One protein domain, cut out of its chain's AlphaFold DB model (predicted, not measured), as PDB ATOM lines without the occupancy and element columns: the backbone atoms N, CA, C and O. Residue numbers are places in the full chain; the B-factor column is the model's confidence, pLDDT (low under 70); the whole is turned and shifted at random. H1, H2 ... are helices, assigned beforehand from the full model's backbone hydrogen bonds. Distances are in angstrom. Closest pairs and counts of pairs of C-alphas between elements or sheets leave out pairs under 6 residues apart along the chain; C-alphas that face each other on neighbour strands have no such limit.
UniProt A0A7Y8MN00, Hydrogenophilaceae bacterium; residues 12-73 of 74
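AT A GLANCE: This is residues 12 to 73 of the 74 residues of a protein of Hydrogenophilaceae bacterium (UniProt A0A7Y8MN00). What shape do these atoms make? The three helices form an open U with an empty middle: H1 is one arm, H2 the base, and H3 the other arm, which slants away from the plane of the U. No helix touches another, and links join them at the two corners. What is it made of? The printed part has 62 residues with three named helices, in the order H1, H2, H3, and no named strand; the class is all helix. How large is it? It is extended, with a radius of gyration of the C-alphas of 17.4 A, and flat, spanning 39 by 35 by 18 A.

IN THESE COORDINATES: Where are the longest helices? H1, residues 12 to 27, measures 23.1 A from first to last C-alpha and begins at C-alpha 12 (71.206, 8.647, -124.439). H2, residues 37 to 52, measures 23.2 A and begins at C-alpha 37 (51.576, 13.817, -154.957). Where is the third? H3, residues 60 to 71, measures 16.3 A and ends at C-alpha 71 (61.188, 27.921, -126.535).

HOW THE PARTS SIT: Do the helices meet? H1 and H2 are apart, H2 and H3 are apart, and H1 and H3 are apart, with no C-alpha of the one within 8 A of the other. What do the backbones show? In H1, H2 and H3 every O i to N i+4 pair is within hydrogen-bond range. Which stretches stand free? Residues 12 to 45, 48 to 53 and 56 to 73 stand free.

THE WHOLE: How far does it reach? The two C-alphas farthest apart are those of Glu 13 and Ser 52, at 43.1 A. Is it continuous? The printed part has no cut, and both links are short, with 9 residues between H1 and H2 and 7 between H2 and H3. Where is confidence low? Residues 29, 72 and 73 are under 70 in pLDDT, against a mean of 90.7 for the printed part.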
ATOM      1  N   ALA A  12      70.273   8.948-123.352       95.69
ATOM      2  CA  ALA A  12      71.206   8.647-124.439       95.69
ATOM      3  C   ALA A  12      70.789   7.397-125.233       95.69
ATOM      4  O   ALA A  12      70.800   7.418-126.460       95.69
ATOM      5  N   GLU A  13      70.348   6.343-124.544       95.31
ATOM      6  CA  GLU A  13      69.881   5.107-125.179       95.31
ATOM      7  C   GLU A  13      68.547   5.309-125.906       95.31
ATOM      8  O   GLU A  13      68.355   4.766-126.990       95.31
ATOM      9  N   LYS A  14      67.643   6.146-125.371       94.56
ATOM     10  CA  LYS A  14      66.409   6.528-126.084       94.56
ATOM     11  C   LYS A  14      66.718   7.233-127.400       94.56
ATOM     12  O   LYS A  14      66.085   6.929-128.405       94.56
ATOM     13  N   LEU A  15      67.674   8.165-127.392       95.81
ATOM     14  CA  LEU A  15      68.080   8.896-128.593       95.81
ATOM     15  C   LEU A  15      68.711   7.956-129.624       95.81
ATOM     16  O   LEU A  15      68.292   7.965-130.775       95.81
ATOM     17  N   GLN A  16      69.622   7.078-129.201       95.31
ATOM     18  CA  GLN A  16      70.226   6.079-130.089       95.31
ATOM     19  C   GLN A  16      69.194   5.112-130.675       95.31
ATOM     20  O   GLN A  16      69.257   4.774-131.858       95.31
ATOM     21  N   LEU A  17      68.225   4.674-129.866       94.31
ATOM     22  CA  LEU A  17      67.129   3.828-130.331       94.31
ATOM     23  C   LEU A  17      66.250   4.568-131.345       94.31
ATOM     24  O   LEU A  17      65.893   3.988-132.366       94.31
ATOM     25  N   MET A  18      65.923   5.837-131.084       94.31
ATOM     26  CA  MET A  18      65.155   6.679-132.003       94.31
ATOM     27  C   MET A  18      65.880   6.852-133.341       94.31
ATOM     28  O   MET A  18      65.256   6.687-134.384       94.31
ATOM     29  N   GLU A  19      67.185   7.131-133.321       95.06
ATOM     30  CA  GLU A  19      68.015   7.261-134.525       95.06
ATOM     31  C   GLU A  19      68.081   5.948-135.311       95.06
ATOM     32  O   GLU A  19      67.836   5.943-136.515       95.06
ATOM     33  N   SER A  20      68.333   4.827-134.629       93.56
ATOM     34  CA  SER A  20      68.425   3.503-135.264       93.56
ATOM     35  C   SER A  20      67.091   3.062-135.866       93.56
ATOM     36  O   SER A  20      67.048   2.486-136.950       93.56
ATOM     37  N   LEU A  21      65.986   3.339-135.166       91.62
ATOM     38  CA  LEU A  21      64.644   3.069-135.666       91.62
ATOM     39  C   LEU A  21      64.341   3.924-136.898       91.62
ATOM     40  O   LEU A  21      63.814   3.413-137.879       91.62
ATOM     41  N   TRP A  22      64.672   5.214-136.848       92.31
ATOM     42  CA  TRP A  22      64.444   6.124-137.965       92.31
ATOM     43  C   TRP A  22      65.236   5.710-139.210       92.31
ATOM     44  O   TRP A  22      64.679   5.685-140.304       92.31
ATOM     45  N   ASP A  23      66.500   5.319-139.043       91.75
ATOM     46  CA  ASP A  23      67.344   4.804-140.126       91.75
ATOM     47  C   ASP A  23      66.757   3.529-140.754       91.75
ATOM     48  O   ASP A  23      66.594   3.443-141.973       91.75
ATOM     49  N   ALA A  24      66.326   2.576-139.921       90.19
ATOM     50  CA  ALA A  24      65.671   1.358-140.391       90.19
ATOM     51  C   ALA A  24      64.395   1.658-141.200       90.19
ATOM     52  O   ALA A  24      64.214   1.107-142.286       90.19
ATOM     53  N   LEU A  25      63.547   2.578-140.720       87.06
ATOM     54  CA  LEU A  25      62.320   2.989-141.413       87.06
ATOM     55  C   LEU A  25      62.601   3.676-142.757       87.06
ATOM     56  O   LEU A  25      61.843   3.488-143.704       87.06
ATOM     57  N   CYS A  26      63.687   4.443-142.871       86.00
ATOM     58  CA  CYS A  26      64.095   5.061-144.137       86.00
ATOM     59  C   CYS A  26      64.490   4.026-145.203       86.00
ATOM     60  O   CYS A  26      64.356   4.289-146.400       86.00
ATOM     61  N   HIS A  27      64.986   2.861-144.783       85.12
ATOM     62  CA  HIS A  27      65.418   1.786-145.674       85.12
ATOM     63  C   HIS A  27      64.339   0.721-145.925       85.12
ATOM     64  O   HIS A  27      64.430  -0.034-146.896       85.12
ATOM     65  N   GLU A  28      63.291   0.685-145.103       81.44
ATOM     66  CA  GLU A  28      62.157  -0.223-145.246       81.44
ATOM     67  C   GLU A  28      61.040   0.418-146.086       81.44
ATOM     68  O   GLU A  28      60.207   1.183-145.614       81.44
ATOM     69  N   THR A  29      61.014   0.097-147.382       68.88
ATOM     70  CA  THR A  29      59.989   0.603-148.321       68.88
ATOM     71  C   THR A  29      58.745  -0.286-148.389       68.88
ATOM     72  O   THR A  29      57.714   0.109-148.938       68.88
ATOM     73  N   GLN A  30      58.815  -1.497-147.833       80.19
ATOM     74  CA  GLN A  30      57.738  -2.471-147.910       80.19
ATOM     75  C   GLN A  30      56.619  -2.115-146.923       80.19
ATOM     76  O   GLN A  30      56.788  -2.207-145.714       80.19
ATOM     77  N   GLY A  31      55.454  -1.728-147.449       77.12
ATOM     78  CA  GLY A  31      54.302  -1.325-146.633       77.12
ATOM     79  C   GLY A  31      54.317   0.141-146.195       77.12
ATOM     80  O   GLY A  31      53.411   0.558-145.473       77.12
ATOM     81  N   ALA A  32      55.296   0.932-146.650       79.50
ATOM     82  CA  ALA A  32      55.266   2.377-146.480       79.50
ATOM     83  C   ALA A  32      54.048   2.967-147.220       79.50
ATOM     84  O   ALA A  32      53.741   2.532-148.338       79.50
ATOM     85  N   PRO A  33      53.334   3.940-146.627       80.19
ATOM     86  CA  PRO A  33      52.251   4.618-147.323       80.19
ATOM     87  C   PRO A  33      52.804   5.347-148.548       80.19
ATOM     88  O   PRO A  33      53.897   5.916-148.507       80.19
ATOM     89  N   GLU A  34      52.035   5.352-149.635       83.38
ATOM     90  CA  GLU A  34      52.382   6.156-150.802       83.38
ATOM     91  C   GLU A  34      52.488   7.629-150.401       83.38
ATOM     92  O   GLU A  34      51.612   8.176-149.724       83.38
ATOM     93  N   VAL A  35      53.576   8.274-150.822       84.38
ATOM     94  CA  VAL A  35      53.760   9.708-150.614       84.38
ATOM     95  C   VAL A  35      52.722  10.443-151.468       84.38
ATOM     96  O   VAL A  35      52.733  10.280-152.692       84.38
ATOM     97  N   PRO A  36      51.831  11.258-150.873       92.81
ATOM     98  CA  PRO A  36      50.853  12.012-151.642       92.81
ATOM     99  C   PRO A  36      51.538  12.923-152.663       92.81
ATOM    100  O   PRO A  36      52.518  13.592-152.334       92.81
ATOM    101  N   ALA A  37      50.991  13.013-153.878       92.81
ATOM    102  CA  ALA A  37      51.576  13.817-154.957       92.81
ATOM    103  C   ALA A  37      51.849  15.276-154.541       92.81
ATOM    104  O   ALA A  37      52.904  15.822-154.859       92.81
ATOM    105  N   TRP A  38      50.964  15.861-153.724       95.75
ATOM    106  CA  TRP A  38      51.095  17.242-153.261       95.75
ATOM    107  C   TRP A  38      52.347  17.494-152.405       95.75
ATOM    108  O   TRP A  38      52.807  18.630-152.346       95.75
ATOM    109  N   HIS A  39      52.933  16.468-151.766       94.06
ATOM    110  CA  HIS A  39      54.196  16.634-151.031       94.06
ATOM    111  C   HIS A  39      55.309  17.087-151.974       94.06
ATOM    112  O   HIS A  39      56.103  17.961-151.628       94.06
ATOM    113  N   LYS A  40      55.369  16.488-153.168       93.38
ATOM    114  CA  LYS A  40      56.353  16.846-154.186       93.38
ATOM    115  C   LYS A  40      56.093  18.258-154.705       93.38
ATOM    116  O   LYS A  40      57.023  19.058-154.739       93.38
ATOM    117  N   ASP A  41      54.839  18.567-155.028       96.69
ATOM    118  CA  ASP A  41      54.444  19.879-155.551       96.69
ATOM    119  C   ASP A  41      54.790  21.012-154.566       96.69
ATOM    120  O   ASP A  41      55.312  22.054-154.960       96.69
ATOM    121  N   GLU A  42      54.564  20.795-153.266       96.81
ATOM    122  CA  GLU A  42      54.900  21.751-152.204       96.81
ATOM    123  C   GLU A  42      56.418  21.974-152.098       96.81
ATOM    124  O   GLU A  42      56.879  23.111-151.970       96.81
ATOM    125  N   VAL A  43      57.215  20.900-152.172       96.06
ATOM    126  CA  VAL A  43      58.683  20.995-152.152       96.06
ATOM    127  C   VAL A  43      59.190  21.770-153.367       96.06
ATOM    128  O   VAL A  43      59.995  22.689-153.211       96.06
ATOM    129  N   GLU A  44      58.699  21.446-154.563       96.69
ATOM    130  CA  GLU A  44      59.074  22.137-155.799       96.69
ATOM    131  C   GLU A  44      58.694  23.623-155.749       96.69
ATOM    132  O   GLU A  44      59.516  24.485-156.073       96.69
ATOM    133  N   GLN A  45      57.491  23.944-155.258       96.50
ATOM    134  CA  GLN A  45      57.039  25.322-155.081       96.50
ATOM    135  C   GLN A  45      57.946  26.107-154.122       96.50
ATOM    136  O   GLN A  45      58.341  27.232-154.434       96.50
ATOM    137  N   ARG A  46      58.297  25.534-152.965       95.62
ATOM    138  CA  ARG A  46      59.157  26.207-151.975       95.62
ATOM    139  C   ARG A  46      60.571  26.424-152.491       95.62
ATOM    140  O   ARG A  46      61.137  27.491-152.266       95.62
ATOM    141  N   ILE A  47      61.132  25.449-153.207       95.94
ATOM    142  CA  ILE A  47      62.447  25.593-153.844       95.94
ATOM    143  C   ILE A  47      62.418  26.733-154.868       95.94
ATOM    144  O   ILE A  47      63.336  27.552-154.886       95.94
ATOM    145  N   ALA A  48      61.363  26.826-155.683       96.88
ATOM    146  CA  ALA A  48      61.220  27.897-156.665       96.88
ATOM    147  C   ALA A  48      61.141  29.285-156.007       96.88
ATOM    148  O   ALA A  48      61.869  30.186-156.421       96.88
ATOM    149  N   ARG A  49      60.330  29.445-154.950       96.38
ATOM    150  CA  ARG A  49      60.225  30.719-154.212       96.38
ATOM    151  C   ARG A  49      61.514  31.097-153.485       96.38
ATOM    152  O   ARG A  49      61.876  32.268-153.419       96.38
ATOM    153  N   LEU A  50      62.232  30.108-152.956       95.12
ATOM    154  CA  LEU A  50      63.552  30.331-152.372       95.12
ATOM    155  C   LEU A  50      64.541  30.834-153.431       95.12
ATOM    156  O   LEU A  50      65.272  31.789-153.183       95.12
ATOM    157  N   ALA A  51      64.543  30.223-154.619       94.88
ATOM    158  CA  ALA A  51      65.414  30.619-155.722       94.88
ATOM    159  C   ALA A  51      65.062  32.000-156.303       94.88
ATOM    160  O   ALA A  51      65.962  32.712-156.749       94.88
ATOM    161  N   SER A  52      63.784  32.394-156.291       96.12
ATOM    162  CA  SER A  52      63.344  33.725-156.730       96.12
ATOM    163  C   SER A  52      63.534  34.823-155.675       96.12
ATOM    164  O   SER A  52      63.387  36.002-155.995       96.12
ATOM    165  N   GLY A  53      63.894  34.463-154.438       93.69
ATOM    166  CA  GLY A  53      64.043  35.400-153.320       93.69
ATOM    167  C   GLY A  53      62.714  35.841-152.696       93.69
ATOM    168  O   GLY A  53      62.687  36.809-151.939       93.69
ATOM    169  N   GLU A  54      61.618  35.148-153.007       94.00
ATOM    170  CA  GLU A  54      60.295  35.380-152.418       94.00
ATOM    171  C   GLU A  54      60.181  34.827-150.990       94.00
ATOM    172  O   GLU A  54      59.371  35.323-150.206       94.00
ATOM    173  N   GLU A  55      60.992  33.826-150.632       92.31
ATOM    174  CA  GLU A  55      61.041  33.295-149.265       92.31
ATOM    175  C   GLU A  55      62.039  34.070-148.389       92.31
ATOM    176  O   GLU A  55      63.211  34.215-148.755       92.31
ATOM    177  N   PRO A  56      61.636  34.523-147.187       89.25
ATOM    178  CA  PRO A  56      62.555  35.144-146.249       89.25
ATOM    179  C   PRO A  56      63.552  34.112-145.713       89.25
ATOM    180  O   PRO A  56      63.188  33.122-145.078       89.25
ATOM    181  N   THR A  57      64.840  34.382-145.901       91.62
ATOM    182  CA  THR A  57      65.923  33.565-145.341       91.62
ATOM    183  C   THR A  57      66.591  34.287-144.180       91.62
ATOM    184  O   THR A  57      66.836  35.489-144.255       91.62
ATOM    185  N   SER A  58      66.960  33.555-143.134       93.56
ATOM    186  CA  SER A  58      67.815  34.068-142.061       93.56
ATOM    187  C   SER A  58      69.045  33.180-141.905       93.56
ATOM    188  O   SER A  58      68.901  31.958-142.029       93.56
ATOM    189  N   PRO A  59      70.215  33.736-141.550       95.50
ATOM    190  CA  PRO A  59      71.359  32.944-141.130       95.50
ATOM    191  C   PRO A  59      70.972  31.913-140.064       95.50
ATOM    192  O   PRO A  59      70.162  32.179-139.173       95.50
ATOM    193  N   TRP A  60      71.574  30.725-140.135       94.44
ATOM    194  CA  TRP A  60      71.227  29.615-139.243       94.44
ATOM    195  C   TRP A  60      71.411  29.956-137.755       94.44
ATOM    196  O   TRP A  60      70.613  29.537-136.916       94.44
ATOM    197  N   GLU A  61      72.420  30.760-137.415       96.06
ATOM    198  CA  GLU A  61      72.623  31.226-136.037       96.06
ATOM    199  C   GLU A  61      71.489  32.133-135.544       96.06
ATOM    200  O   GLU A  61      71.033  31.983-134.410       96.06
ATOM    201  N   GLU A  62      70.971  33.016-136.399       96.25
ATOM    202  CA  GLU A  62      69.836  33.883-136.064       96.25
ATOM    203  C   GLU A  62      68.546  33.078-135.901       96.25
ATOM    204  O   GLU A  62      67.786  33.302-134.956       96.25
ATOM    205  N   ALA A  63      68.324  32.087-136.772       94.50
ATOM    206  CA  ALA A  63      67.203  31.161-136.646       94.50
ATOM    207  C   ALA A  63      67.246  30.393-135.319       94.50
ATOM    208  O   ALA A  63      66.253  30.370-134.589       94.50
ATOM    209  N   LYS A  64      68.405  29.821-134.963       94.00
ATOM    210  CA  LYS A  64      68.595  29.117-133.686       94.00
ATOM    211  C   LYS A  64      68.362  30.027-132.488       94.00
ATOM    212  O   LYS A  64      67.723  29.600-131.527       94.00
ATOM    213  N   LYS A  65      68.869  31.263-132.529       95.44
ATOM    214  CA  LYS A  65      68.645  32.255-131.471       95.44
ATOM    215  C   LYS A  65      67.146  32.501-131.269       95.44
ATOM    216  O   LYS A  65      66.659  32.301-130.162       95.44
ATOM    217  N   ARG A  66      66.419  32.811-132.347       94.00
ATOM    218  CA  ARG A  66      64.968  33.060-132.315       94.00
ATOM    219  C   ARG A  66      64.179  31.878-131.746       94.00
ATOM    220  O   ARG A  66      63.304  32.072-130.912       94.00
ATOM    221  N   ILE A  67      64.505  30.653-132.168       93.56
ATOM    222  CA  ILE A  67      63.834  29.432-131.688       93.56
ATOM    223  C   ILE A  67      64.070  29.236-130.187       93.56
ATOM    224  O   ILE A  67      63.135  28.915-129.463       93.56
ATOM    225  N   ARG A  68      65.299  29.449-129.696       94.12
ATOM    226  CA  ARG A  68      65.609  29.332-128.260       94.12
ATOM    227  C   ARG A  68      64.915  30.404-127.429       94.12
ATOM    228  O   ARG A  68      64.445  30.094-126.344       94.12
ATOM    229  N   GLU A  69      64.834  31.634-127.932       94.19
ATOM    230  CA  GLU A  69      64.097  32.722-127.276       94.19
ATOM    231  C   GLU A  69      62.599  32.398-127.167       94.19
ATOM    232  O   GLU A  69      61.998  32.628-126.123       94.19
ATOM    233  N   GLN A  70      62.007  31.797-128.205       91.06
ATOM    234  CA  GLN A  70      60.608  31.356-128.189       91.06
ATOM    235  C   GLN A  70      60.380  30.133-127.288       91.06
ATOM    236  O   GLN A  70      59.400  30.088-126.551       91.06
ATOM    237  N   ALA A  71      61.286  29.152-127.322       82.69
ATOM    238  CA  ALA A  71      61.188  27.921-126.535       82.69
ATOM    239  C   ALA A  71      61.540  28.112-125.049       82.69
ATOM    240  O   ALA A  71      61.078  27.343-124.215       82.69
ATOM    241  N   GLY A  72      62.350  29.120-124.712       63.41
ATOM    242  CA  GLY A  72      62.702  29.480-123.335       63.41
ATOM    243  C   GLY A  72      61.689  30.398-122.642       63.41
ATOM    244  O   GLY A  72      61.948  30.832-121.525       63.41
ATOM    245  N   SER A  73      60.566  30.712-123.299       53.16
ATOM    246  CA  SER A  73      59.480  31.550-122.768       53.16
ATOM    247  C   SER A  73      58.263  30.734-122.289       53.16
ATOM    248  O   SER A  73      57.152  31.270-122.259       53.16
TER     249      SER A  73